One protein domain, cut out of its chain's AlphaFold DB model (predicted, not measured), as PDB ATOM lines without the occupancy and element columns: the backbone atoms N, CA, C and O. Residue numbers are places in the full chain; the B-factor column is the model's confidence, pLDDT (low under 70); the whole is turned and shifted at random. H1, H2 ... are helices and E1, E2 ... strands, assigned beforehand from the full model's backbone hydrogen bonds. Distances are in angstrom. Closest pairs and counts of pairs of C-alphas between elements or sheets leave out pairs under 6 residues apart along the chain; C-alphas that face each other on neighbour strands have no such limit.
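AT A GLANCE: This is residues 29 to 124 of the 124 residues of an uncharacterized protein of Candidatus Saccharibacteria bacterium CG_4_10_14_0_2_um_filter_52_9 (UniProt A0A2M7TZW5). Four antiparallel strands form a twisted wall, a meander in which each strand neighbours the one before; the long helix H2 crosses one face, its residues 118 to 123 sticking out, and short H1 sits beside E1. The printed part has 96 residues, with named elements H1 E1 E2 E3 E4 H2, sheet order E1 E2 E3 E4, class mixed. It is only just compact, close to loose (radius of gyration of the C-alphas 14.9 A), and flat, 46 by 42 by 20 A.

IN THESE COORDINATES: E1 is residues 45 to 50, E2 55 to 64, E3 67 to 78, 35.7 A long, and E4 81 to 86. H1, residues 29 to 37, begins at C-alpha 29 (296.642, 127.686, 306.264). H2, residues 96 to 123, 41.0 A long, ends at C-alpha 123 (301.262, 124.013, 322.733).

HOW THE PARTS SIT: Within hydrogen-bond range are N 47 and O 59 between E1 and E2, 2.8 A, N 60 and O 71 between E2 and E3, 2.9 A, and N 76 and O 83 between E3 and E4, 2.8 A. H2 is on the sheet at a height of 7.2 A, across the strands. H1 stands at the sheet's level; its closest C-alpha pair with E1 is Gly 34 and Gln 47, 4.0 A. H2 touches H1 with residues 105 to 113 alone, closest C-alphas Gly 33 and Tyr 109, 5.6 A. In H2 every O i to N i+4 pair is within range; in H1 2 of 5, and 4 of 6 O i to N i+3.

THE WHOLE: The farthest C-alphas, Ala 90 and Gly 124, are 45.9 A apart. The printed part has no cut and no long link; pLDDT is under 70 at residue 124.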
ATOM      1  N   GLU A  29     297.304 128.694 307.086       97.69
ATOM      2  CA  GLU A  29     296.642 127.686 306.264       97.69
ATOM      3  C   GLU A  29     297.101 127.772 304.800       97.69
ATOM      4  O   GLU A  29     297.489 126.764 304.214       97.69
ATOM      5  N   ALA A  30     297.198 128.983 304.243       97.50
ATOM      6  CA  ALA A  30     297.699 129.227 302.892       97.50
ATOM      7  C   ALA A  30     299.105 128.656 302.658       97.50
ATOM      8  O   ALA A  30     299.376 128.076 301.603       97.50
ATOM      9  N   LYS A  31     300.003 128.783 303.646       96.25
ATOM     10  CA  LYS A  31     301.352 128.197 303.590       96.25
ATOM     11  C   LYS A  31     301.316 126.672 303.646       96.25
ATOM     12  O   LYS A  31     302.053 126.032 302.899       96.25
ATOM     13  N   ILE A  32     300.473 126.096 304.507       97.25
ATOM     14  CA  ILE A  32     300.278 124.641 304.598       97.25
ATOM     15  C   ILE A  32     299.775 124.105 303.256       97.25
ATOM     16  O   ILE A  32     300.359 123.172 302.704       97.25
ATOM     17  N   GLY A  33     298.741 124.739 302.701       97.75
ATOM     18  CA  GLY A  33     298.160 124.382 301.414       97.75
ATOM     19  C   GLY A  33     299.136 124.514 300.243       97.75
ATOM     20  O   GLY A  33     299.138 123.686 299.332       97.75
ATOM     21  N   GLY A  34     300.045 125.491 300.283       97.06
ATOM     22  CA  GLY A  34     301.104 125.642 299.281       97.06
ATOM     23  C   GLY A  34     302.014 124.412 299.138       97.06
ATOM     24  O   GLY A  34     302.560 124.169 298.064       97.06
ATOM     25  N   GLN A  35     302.139 123.592 300.185       96.38
ATOM     26  CA  GLN A  35     303.002 122.403 300.222       96.38
ATOM     27  C   GLN A  35     302.307 121.114 299.745       96.38
ATOM     28  O   GLN A  35     302.882 120.026 299.842       96.38
ATOM     29  N   LEU A  36     301.053 121.184 299.287       96.19
ATOM     30  CA  LEU A  36     300.303 120.007 298.820       96.19
ATOM     31  C   LEU A  36     300.813 119.495 297.472       96.19
ATOM     32  O   LEU A  36     300.770 118.299 297.204       96.19
ATOM     33  N   PHE A  37     301.321 120.398 296.636       94.25
ATOM     34  CA  PHE A  37     301.630 120.143 295.227       94.25
ATOM     35  C   PHE A  37     303.119 119.844 294.995       94.25
ATOM     36  O   PHE A  37     303.697 120.239 293.984       94.25
ATOM     37  N   GLY A  38     303.752 119.177 295.965       93.06
ATOM     38  CA  GLY A  38     305.185 118.889 295.960       93.06
ATOM     39  C   GLY A  38     306.049 120.027 296.525       93.06
ATOM     40  O   GLY A  38     305.523 121.003 297.067       93.06
ATOM     41  N   PRO A  39     307.386 119.893 296.441       94.69
ATOM     42  CA  PRO A  39     308.309 120.892 296.965       94.69
ATOM     43  C   PRO A  39     308.134 122.235 296.247       94.69
ATOM     44  O   PRO A  39     307.964 122.292 295.027       94.69
ATOM     45  N   ILE A  40     308.195 123.322 297.014       95.38
ATOM     46  CA  ILE A  40     308.149 124.684 296.477       95.38
ATOM     47  C   ILE A  40     309.550 125.019 295.940       95.38
ATOM     48  O   ILE A  40     310.516 124.924 296.704       95.38
ATOM     49  N   PRO A  41     309.699 125.392 294.655       94.00
ATOM     50  CA  PRO A  41     311.002 125.746 294.105       94.00
ATOM     51  C   PRO A  41     311.627 126.952 294.820       94.00
ATOM     52  O   PRO A  41     310.937 127.812 295.371       94.00
ATOM     53  N   LYS A  42     312.961 127.041 294.804       92.38
ATOM     54  CA  LYS A  42     313.674 128.151 295.449       92.38
ATOM     55  C   LYS A  42     313.253 129.484 294.824       92.38
ATOM     56  O   LYS A  42     313.319 129.647 293.613       92.38
ATOM     57  N   GLY A  43     312.872 130.443 295.667       91.44
ATOM     58  CA  GLY A  43     312.424 131.766 295.220       91.44
ATOM     59  C   GLY A  43     310.964 131.821 294.766       91.44
ATOM     60  O   GLY A  43     310.523 132.885 294.344       91.44
ATOM     61  N   HIS A  44     310.217 130.716 294.877       96.19
ATOM     62  CA  HIS A  44     308.771 130.707 294.686       96.19
ATOM     63  C   HIS A  44     308.058 130.890 296.026       96.19
ATOM     64  O   HIS A  44     308.493 130.391 297.067       96.19
ATOM     65  N   GLN A  45     306.918 131.564 295.986       96.50
ATOM     66  CA  GLN A  45     305.913 131.543 297.033       96.50
ATOM     67  C   GLN A  45     304.678 130.879 296.455       96.50
ATOM     68  O   GLN A  45     304.127 131.358 295.471       96.50
ATOM     69  N   ARG A  46     304.248 129.777 297.063       97.81
ATOM     70  CA  ARG A  46     303.031 129.071 296.672       97.81
ATOM     71  C   ARG A  46     302.072 129.042 297.843       97.81
ATOM     72  O   ARG A  46     302.472 128.741 298.967       97.81
ATOM     73  N   GLN A  47     300.816 129.336 297.561       98.19
ATOM     74  CA  GLN A  47     299.724 129.321 298.512       98.19
ATOM     75  C   GLN A  47     298.528 128.596 297.910       98.19
ATOM     76  O   GLN A  47     298.242 128.714 296.718       98.19
ATOM     77  N   PHE A  48     297.825 127.855 298.756       98.44
ATOM     78  CA  PHE A  48     296.534 127.268 298.425       98.44
ATOM     79  C   PHE A  48     295.669 127.273 299.679       98.44
ATOM     80  O   PHE A  48     296.154 126.869 300.729       98.44
ATOM     81  N   PHE A  49     294.443 127.777 299.604       98.31
ATOM     82  CA  PHE A  49     293.572 127.876 300.775       98.31
ATOM     83  C   PHE A  49     292.101 128.015 300.403       98.31
ATOM     84  O   PHE A  49     291.762 128.410 299.284       98.31
ATOM     85  N   CYS A  50     291.245 127.706 301.372       97.75
ATOM     86  CA  CYS A  50     289.818 127.979 301.327       97.75
ATOM     87  C   CYS A  50     289.596 129.403 301.858       97.75
ATOM     88  O   CYS A  50     289.963 129.698 302.991       97.75
ATOM     89  N   LEU A  51     289.085 130.310 301.028       95.50
ATOM     90  CA  LEU A  51     288.816 131.697 301.430       95.50
ATOM     91  C   LEU A  51     287.492 131.813 302.196       95.50
ATOM     92  O   LEU A  51     287.383 132.616 303.118       95.50
ATOM     93  N   ASP A  52     286.506 131.019 301.788       95.00
ATOM     94  CA  ASP A  52     285.176 130.898 302.385       95.00
ATOM     95  C   ASP A  52     284.606 129.502 302.067       95.00
ATOM     96  O   ASP A  52     285.318 128.656 301.530       95.00
ATOM     97  N   GLU A  53     283.331 129.246 302.365       94.19
ATOM     98  CA  GLU A  53     282.678 127.939 302.181       94.19
ATOM     99  C   GLU A  53     282.716 127.392 300.740       94.19
ATOM    100  O   GLU A  53     282.527 126.190 300.519       94.19
ATOM    101  N   HIS A  54     282.918 128.252 299.740       96.50
ATOM    102  CA  HIS A  54     282.785 127.902 298.326       96.50
ATOM    103  C   HIS A  54     283.963 128.350 297.460       96.50
ATOM    104  O   HIS A  54     284.028 127.969 296.289       96.50
ATOM    105  N   THR A  55     284.906 129.110 298.006       97.69
ATOM    106  CA  THR A  55     285.976 129.736 297.234       97.69
ATOM    107  C   THR A  55     287.333 129.155 297.601       97.69
ATOM    108  O   THR A  55     287.833 129.355 298.707       97.69
ATOM    109  N   TRP A  56     287.987 128.511 296.636       98.38
ATOM    110  CA  TRP A  56     289.383 128.089 296.762       98.38
ATOM    111  C   TRP A  56     290.301 129.029 296.001       98.38
ATOM    112  O   TRP A  56     290.034 129.388 294.853       98.38
ATOM    113  N   ILE A  57     291.417 129.389 296.622       98.00
ATOM    114  CA  ILE A  57     292.442 130.237 296.027       98.00
ATOM    115  C   ILE A  57     293.711 129.425 295.855       98.00
ATOM    116  O   ILE A  57     294.179 128.773 296.785       98.00
ATOM    117  N   TRP A  58     294.290 129.510 294.666       97.81
ATOM    118  CA  TRP A  58     295.673 129.152 294.409       97.81
ATOM    119  C   TRP A  58     296.422 130.414 293.995       97.81
ATOM    120  O   TRP A  58     295.960 131.161 293.133       97.81
ATOM    121  N   HIS A  59     297.566 130.658 294.616       96.88
ATOM    122  CA  HIS A  59     298.403 131.810 294.319       96.88
ATOM    123  C   HIS A  59     299.855 131.364 294.248       96.88
ATOM    124  O   HIS A  59     300.360 130.725 295.174       96.88
ATOM    125  N   GLU A  60     300.528 131.710 293.158       96.88
ATOM    126  CA  GLU A  60     301.955 131.477 293.011       96.88
ATOM    127  C   GLU A  60     302.653 132.739 292.523       96.88
ATOM    128  O   GLU A  60     302.214 133.405 291.585       96.88
ATOM    129  N   GLU A  61     303.760 133.055 293.180       96.94
ATOM    130  CA  GLU A  61     304.638 134.159 292.843       96.94
ATOM    131  C   GLU A  61     306.066 133.644 292.720       96.94
ATOM    132  O   GLU A  61     306.534 132.877 293.562       96.94
ATOM    133  N   TRP A  62     306.780 134.081 291.687       96.81
ATOM    134  CA  TRP A  62     308.184 133.741 291.489       96.81
ATOM    135  C   TRP A  62     308.919 134.814 290.693       96.81
ATOM    136  O   TRP A  62     308.316 135.738 290.148       96.81
ATOM    137  N   MET A  63     310.242 134.690 290.622       95.06
ATOM    138  CA  MET A  63     311.081 135.528 289.770       95.06
ATOM    139  C   MET A  63     311.445 134.769 288.497       95.06
ATOM    140  O   MET A  63     311.978 133.664 288.558       95.06
ATOM    141  N   GLU A  64     311.213 135.385 287.346       93.94
ATOM    142  CA  GLU A  64     311.592 134.870 286.035       93.94
ATOM    143  C   GLU A  64     312.346 135.969 285.284       93.94
ATOM    144  O   GLU A  64     311.809 137.051 285.062       93.94
ATOM    145  N   ASN A  65     313.609 135.726 284.920       93.50
ATOM    146  CA  ASN A  65     314.449 136.692 284.195       93.50
ATOM    147  C   ASN A  65     314.506 138.089 284.851       93.50
ATOM    148  O   ASN A  65     314.482 139.115 284.175       93.50
ATOM    149  N   GLY A  66     314.539 138.135 286.187       92.44
ATOM    150  CA  GLY A  66     314.542 139.386 286.956       92.44
ATOM    151  C   GLY A  66     313.179 140.079 287.059       92.44
ATOM    152  O   GLY A  66     313.081 141.119 287.707       92.44
ATOM    153  N   GLN A  67     312.120 139.506 286.484       95.06
ATOM    154  CA  GLN A  67     310.755 140.012 286.581       95.06
ATOM    155  C   GLN A  67     309.926 139.176 287.554       95.06
ATOM    156  O   GLN A  67     309.969 137.947 287.542       95.06
ATOM    157  N   ARG A  68     309.136 139.858 288.386       95.50
ATOM    158  CA  ARG A  68     308.164 139.218 289.273       95.50
ATOM    159  C   ARG A  68     307.000 138.685 288.440       95.50
ATOM    160  O   ARG A  68     306.331 139.448 287.743       95.50
ATOM    161  N   ARG A  69     306.750 137.385 288.536       96.56
ATOM    162  CA  ARG A  69     305.579 136.700 287.989       96.56
ATOM    163  C   ARG A  69     304.622 136.387 289.118       96.56
ATOM    164  O   ARG A  69     305.046 135.987 290.197       96.56
ATOM    165  N   VAL A  70     303.340 136.591 288.855       95.81
ATOM    166  CA  VAL A  70     302.256 136.311 289.789       95.81
ATOM    167  C   VAL A  70     301.148 135.654 288.997       95.81
ATOM    168  O   VAL A  70     300.787 136.153 287.934       95.81
ATOM    169  N   VAL A  71     300.616 134.564 289.531       96.00
ATOM    170  CA  VAL A  71     299.433 133.903 288.997       96.00
ATOM    171  C   VAL A  71     298.486 133.636 290.151       96.00
ATOM    172  O   VAL A  71     298.853 133.001 291.140       96.00
ATOM    173  N   THR A  72     297.256 134.125 290.028       96.25
ATOM    174  CA  THR A  72     296.191 133.863 290.996       96.25
ATOM    175  C   THR A  72     295.032 133.186 290.297       96.25
ATOM    176  O   THR A  72     294.456 133.723 289.355       96.25
ATOM    177  N   THR A  73     294.675 132.003 290.784       97.06
ATOM    178  CA  THR A  73     293.507 131.256 290.333       97.06
ATOM    179  C   THR A  73     292.482 131.186 291.454       97.06
ATOM    180  O   THR A  73     292.801 130.754 292.561       97.06
ATOM    181  N   ARG A  74     291.242 131.571 291.157       97.50
ATOM    182  CA  ARG A  74     290.082 131.369 292.024       97.50
ATOM    183  C   ARG A  74     289.215 130.253 291.459       97.50
ATOM    184  O   ARG A  74     288.914 130.251 290.266       97.50
ATOM    185  N   TYR A  75     288.798 129.340 292.325       98.06
ATOM    186  CA  TYR A  75     287.813 128.313 292.024       98.06
ATOM    187  C   TYR A  75     286.557 128.558 292.859       98.06
ATOM    188  O   TYR A  75     286.585 128.384 294.076       98.06
ATOM    189  N   ASP A  76     285.463 128.927 292.199       97.38
ATOM    190  CA  ASP A  76     284.148 129.092 292.812       97.38
ATOM    191  C   ASP A  76     283.366 127.783 292.673       97.38
ATOM    192  O   ASP A  76     282.955 127.392 291.570       97.38
ATOM    193  N   VAL A  77     283.159 127.090 293.787       96.88
ATOM    194  CA  VAL A  77     282.382 125.854 293.866       96.88
ATOM    195  C   VAL A  77     280.895 126.196 293.905       96.88
ATOM    196  O   VAL A  77     280.438 126.996 294.713       96.88
ATOM    197  N   ARG A  78     280.118 125.586 293.011       95.06
ATOM    198  CA  ARG A  78     278.668 125.779 292.901       95.06
ATOM    199  C   ARG A  78     277.972 124.421 292.846       95.06
ATOM    200  O   ARG A  78     278.587 123.445 292.408       95.06
ATOM    201  N   PRO A  79     276.666 124.344 293.163       93.56
ATOM    202  CA  PRO A  79     275.916 123.089 293.070       93.56
ATOM    203  C   PRO A  79     275.980 122.431 291.685       93.56
ATOM    204  O   PRO A  79     275.952 121.211 291.561       93.56
ATOM    205  N   ASN A  80     276.095 123.238 290.626       93.12
ATOM    206  CA  ASN A  80     276.157 122.762 289.248       93.12
ATOM    207  C   ASN A  80     277.586 122.620 288.698       93.12
ATOM    208  O   ASN A  80     277.740 122.271 287.530       93.12
ATOM    209  N   GLY A  81     278.642 122.856 289.476       93.56
ATOM    210  CA  GLY A  81     280.028 122.689 289.034       93.56
ATOM    211  C   GLY A  81     280.973 123.743 289.597       93.56
ATOM    212  O   GLY A  81     280.579 124.584 290.393       93.56
ATOM    213  N   VAL A  82     282.230 123.705 289.163       97.06
ATOM    214  CA  VAL A  82     283.263 124.639 289.628       97.06
ATOM    215  C   VAL A  82     283.639 125.591 288.504       97.06
ATOM    216  O   VAL A  82     283.888 125.147 287.379       97.06
ATOM    217  N   ILE A  83     283.676 126.885 288.806       97.25
ATOM    218  CA  ILE A  83     284.123 127.933 287.890       97.25
ATOM    219  C   ILE A  83     285.527 128.369 288.286       97.25
ATOM    220  O   ILE A  83     285.775 128.681 289.442       97.25
ATOM    221  N   LYS A  84     286.438 128.396 287.321       96.75
ATOM    222  CA  LYS A  84     287.807 128.877 287.457       96.75
ATOM    223  C   LYS A  84     287.921 130.269 286.851       96.75
ATOM    224  O   LYS A  84     287.469 130.479 285.724       96.75
ATOM    225  N   SER A  85     288.575 131.177 287.562       96.00
ATOM    226  CA  SER A  85     289.048 132.454 287.031       96.00
ATOM    227  C   SER A  85     290.534 132.613 287.342       96.00
ATOM    228  O   SER A  85     290.987 132.256 288.429       96.00
ATOM    229  N   GLN A  86     291.315 133.083 286.371       95.56
ATOM    230  CA  GLN A  86     292.768 133.208 286.490       95.56
ATOM    231  C   GLN A  86     293.216 134.505 285.829       95.56
ATOM    232  O   GLN A  86     292.932 134.703 284.655       95.56
ATOM    233  N   ASP A  87     293.876 135.389 286.579       84.69
ATOM    234  CA  ASP A  87     294.514 136.621 286.080       84.69
ATOM    235  C   ASP A  87     293.682 137.435 285.061       84.69
ATOM    236  O   ASP A  87     294.189 137.919 284.051       84.69
ATOM    237  N   GLY A  88     292.372 137.572 285.305       75.44
ATOM    238  CA  GLY A  88     291.457 138.334 284.443       75.44
ATOM    239  C   GLY A  88     291.009 137.622 283.160       75.44
ATOM    240  O   GLY A  88     290.297 138.219 282.354       75.44
ATOM    241  N   GLN A  89     291.384 136.355 282.961       82.94
ATOM    242  CA  GLN A  89     290.861 135.532 281.873       82.94
ATOM    243  C   GLN A  89     289.377 135.199 282.057       82.94
ATOM    244  O   GLN A  89     288.824 135.267 283.158       82.94
ATOM    245  N   ALA A  90     288.735 134.815 280.950       84.69
ATOM    246  CA  ALA A  90     287.339 134.411 280.945       84.69
ATOM    247  C   ALA A  90     287.096 133.247 281.915       84.69
ATOM    248  O   ALA A  90     287.847 132.271 281.955       84.69
ATOM    249  N   ASN A  91     286.002 133.351 282.666       90.56
ATOM    250  CA  ASN A  91     285.566 132.304 283.576       90.56
ATOM    251  C   ASN A  91     285.333 131.000 282.809       90.56
ATOM    252  O   ASN A  91     284.558 130.964 281.852       90.56
ATOM    253  N   GLN A  92     285.956 129.921 283.270       93.94
ATOM    254  CA  GLN A  92     285.832 128.611 282.648       93.94
ATOM    255  C   GLN A  92     285.289 127.596 283.642       93.94
ATOM    256  O   GLN A  92     285.713 127.531 284.793       93.94
ATOM    257  N   ARG A  93     284.354 126.756 283.198       96.19
ATOM    258  CA  ARG A  93     283.928 125.606 283.994       96.19
ATOM    259  C   ARG A  93     285.035 124.559 284.010       96.19
ATOM    260  O   ARG A  93     285.535 124.183 282.952       96.19
ATOM    261  N   LEU A  94     285.379 124.061 285.195       96.44
ATOM    262  CA  LEU A  94     286.373 123.004 285.324       96.44
ATOM    263  C   LEU A  94     285.954 121.739 284.581       96.44
ATOM    264  O   LEU A  94     284.790 121.325 284.598       96.44
ATOM    265  N   SER A  95     286.950 121.069 284.005       96.00
ATOM    266  CA  SER A  95     286.786 119.692 283.556       96.00
ATOM    267  C   SER A  95     286.515 118.767 284.751       96.00
ATOM    268  O   SER A  95     286.912 119.036 285.887       96.00
ATOM    269  N   LYS A  96     285.895 117.607 284.502       94.94
ATOM    270  CA  LYS A  96     285.655 116.595 285.547       94.94
ATOM    271  C   LYS A  96     286.954 116.071 286.179       94.94
ATOM    272  O   LYS A  96     286.933 115.587 287.309       94.94
ATOM    273  N   ALA A  97     288.065 116.093 285.442       97.31
ATOM    274  CA  ALA A  97     289.367 115.682 285.959       97.31
ATOM    275  C   ALA A  97     289.943 116.744 286.905       97.31
ATOM    276  O   ALA A  97     290.299 116.422 288.035       97.31
ATOM    277  N   GLU A  98     289.949 118.011 286.485       96.56
ATOM    278  CA  GLU A  98     290.456 119.121 287.303       96.56
ATOM    279  C   GLU A  98     289.608 119.322 288.567       96.56
ATOM    280  O   GLU A  98     290.162 119.448 289.653       96.56
ATOM    281  N   ALA A  99     288.278 119.212 288.470       96.81
ATOM    282  CA  ALA A  99     287.394 119.261 289.638       96.81
ATOM    283  C   ALA A  99     287.684 118.136 290.651       96.81
ATOM    284  O   ALA A  99     287.664 118.366 291.858       96.81
ATOM    285  N   ARG A 100     288.006 116.922 290.178       96.94
ATOM    286  CA  ARG A 100     288.414 115.813 291.057       96.94
ATOM    287  C   ARG A 100     289.763 116.068 291.726       96.94
ATOM    288  O   ARG A 100     289.940 115.685 292.878       96.94
ATOM    289  N   ASN A 101     290.698 116.708 291.029       97.56
ATOM    290  CA  ASN A 101     291.981 117.089 291.614       97.56
ATOM    291  C   ASN A 101     291.811 118.192 292.667       97.56
ATOM    292  O   ASN A 101     292.419 118.093 293.728       97.56
ATOM    293  N   LEU A 102     290.948 119.182 292.412       97.88
ATOM    294  CA  LEU A 102     290.613 120.221 293.387       97.88
ATOM    295  C   LEU A 102     289.991 119.618 294.652       97.88
ATOM    296  O   LEU A 102     290.424 119.945 295.750       97.88
ATOM    297  N   PHE A 103     289.040 118.691 294.502       97.25
ATOM    298  CA  PHE A 103     288.425 117.994 295.635       97.25
ATOM    299  C   PHE A 103     289.461 117.240 296.484       97.25
ATOM    300  O   PHE A 103     289.522 117.427 297.693       97.25
ATOM    301  N   LYS A 104     290.350 116.467 295.850       98.00
ATOM    302  CA  LYS A 104     291.432 115.772 296.568       98.00
ATOM    303  C   LYS A 104     292.381 116.741 297.275       98.00
ATOM    304  O   LYS A 104     292.832 116.464 298.382       98.00
ATOM    305  N   ALA A 105     292.708 117.865 296.637       98.19
ATOM    306  CA  ALA A 105     293.542 118.889 297.254       98.19
ATOM    307  C   ALA A 105     292.855 119.501 298.485       98.19
ATOM    308  O   ALA A 105     293.518 119.697 299.498       98.19
ATOM    309  N   ALA A 106     291.540 119.731 298.423       98.06
ATOM    310  CA  ALA A 106     290.739 120.209 299.547       98.06
ATOM    311  C   ALA A 106     290.724 119.220 300.727       98.06
ATOM    312  O   ALA A 106     290.927 119.633 301.866       98.06
ATOM    313  N   GLU A 107     290.568 117.917 300.469       98.19
ATOM    314  CA  GLU A 107     290.622 116.888 301.521       98.19
ATOM    315  C   GLU A 107     291.990 116.857 302.218       98.19
ATOM    316  O   GLU A 107     292.080 116.868 303.446       98.19
ATOM    317  N   ILE A 108     293.079 116.866 301.443       98.31
ATOM    318  CA  ILE A 108     294.439 116.861 302.001       98.31
ATOM    319  C   ILE A 108     294.719 118.168 302.755       98.31
ATOM    320  O   ILE A 108     295.386 118.155 303.791       98.31
ATOM    321  N   TYR A 109     294.225 119.296 302.239       98.38
ATOM    322  CA  TYR A 109     294.336 120.599 302.890       98.38
ATOM    323  C   TYR A 109     293.714 120.556 304.281       98.38
ATOM    324  O   TYR A 109     294.410 120.844 305.254       98.38
ATOM    325  N   GLN A 110     292.454 120.117 304.372       97.94
ATOM    326  CA  GLN A 110     291.719 120.007 305.629       97.94
ATOM    327  C   GLN A 110     292.492 119.160 306.643       97.94
ATOM    328  O   GLN A 110     292.804 119.634 307.730       97.94
ATOM    329  N   GLN A 111     292.930 117.960 306.251       98.19
ATOM    330  CA  GLN A 111     293.692 117.065 307.131       98.19
ATOM    331  C   GLN A 111     294.961 117.722 307.704       98.19
ATOM    332  O   GLN A 111     295.296 117.539 308.881       98.19
ATOM    333  N   ARG A 112     295.701 118.479 306.880       97.81
ATOM    334  CA  ARG A 112     296.942 119.142 307.311       97.81
ATOM    335  C   ARG A 112     296.679 120.360 308.191       97.81
ATOM    336  O   ARG A 112     297.443 120.576 309.133       97.81
ATOM    337  N   VAL A 113     295.639 121.134 307.887       97.31
ATOM    338  CA  VAL A 113     295.210 122.286 308.691       97.31
ATOM    339  C   VAL A 113     294.712 121.821 310.057       97.31
ATOM    340  O   VAL A 113     295.234 122.290 311.067       97.31
ATOM    341  N   ASP A 114     293.842 120.813 310.111       97.44
ATOM    342  CA  ASP A 114     293.346 120.237 311.367       97.44
ATOM    343  C   ASP A 114     294.502 119.740 312.240       97.44
ATOM    344  O   ASP A 114     294.591 120.046 313.429       97.44
ATOM    345  N   SER A 115     295.458 119.034 311.631       97.00
ATOM    346  CA  SER A 115     296.669 118.585 312.324       97.00
ATOM    347  C   SER A 115     297.505 119.751 312.864       97.00
ATOM    348  O   SER A 115     298.146 119.624 313.907       97.00
ATOM    349  N   ALA A 116     297.562 120.880 312.153       95.50
ATOM    350  CA  ALA A 116     298.266 122.070 312.622       95.50
ATOM    351  C   ALA A 116     297.537 122.719 313.805       95.50
ATOM    352  O   ALA A 116     298.191 123.061 314.789       95.50
ATOM    353  N   TYR A 117     296.209 122.807 313.754       95.00
ATOM    354  CA  TYR A 117     295.386 123.325 314.848       95.00
ATOM    355  C   TYR A 117     295.475 122.479 316.108       95.00
ATOM    356  O   TYR A 117     295.694 123.024 317.187       95.00
ATOM    357  N   GLN A 118     295.434 121.154 315.982       95.31
ATOM    358  CA  GLN A 118     295.635 120.257 317.122       95.31
ATOM    359  C   GLN A 118     296.979 120.506 317.820       95.31
ATOM    360  O   GLN A 118     297.037 120.574 319.044       95.31
ATOM    361  N   ARG A 119     298.060 120.722 317.057       94.06
ATOM    362  CA  ARG A 119     299.374 121.047 317.639       94.06
ATOM    363  C   ARG A 119     299.394 122.408 318.330       94.06
ATOM    364  O   ARG A 119     300.052 122.534 319.353       94.06
ATOM    365  N   MET A 120     298.702 123.412 317.790       90.12
ATOM    366  CA  MET A 120     298.606 124.725 318.440       90.12
ATOM    367  C   MET A 120     297.863 124.647 319.770       90.12
ATOM    368  O   MET A 120     298.323 125.220 320.746       90.12
ATOM    369  N   LEU A 121     296.750 123.908 319.810       91.00
ATOM    370  CA  LEU A 121     295.955 123.719 321.025       91.00
ATOM    371  C   LEU A 121     296.718 122.958 322.116       91.00
ATOM    372  O   LEU A 121     296.462 123.173 323.290       91.00
ATOM    373  N   GLN A 122     297.643 122.071 321.739       86.31
ATOM    374  CA  GLN A 122     298.494 121.329 322.680       86.31
ATOM    375  C   GLN A 122     299.723 122.121 323.152       86.31
ATOM    376  O   GLN A 122     300.373 121.715 324.113       86.31
ATOM    377  N   ALA A 123     300.084 123.196 322.448       75.62
ATOM    378  CA  ALA A 123     301.262 124.013 322.733       75.62
ATOM    379  C   ALA A 123     300.948 125.294 323.531       75.62
ATOM    380  O   ALA A 123     301.885 126.002 323.903       75.62
ATOM    381  N   GLY A 124     299.666 125.600 323.751       54.22
ATOM    382  CA  GLY A 124     299.183 126.692 324.603       54.22
ATOM    383  C   GLY A 124     298.681 126.176 325.940       54.22
ATOM    384  O   GLY A 124     298.840 126.925 326.927       54.22
TER     385      GLY A 124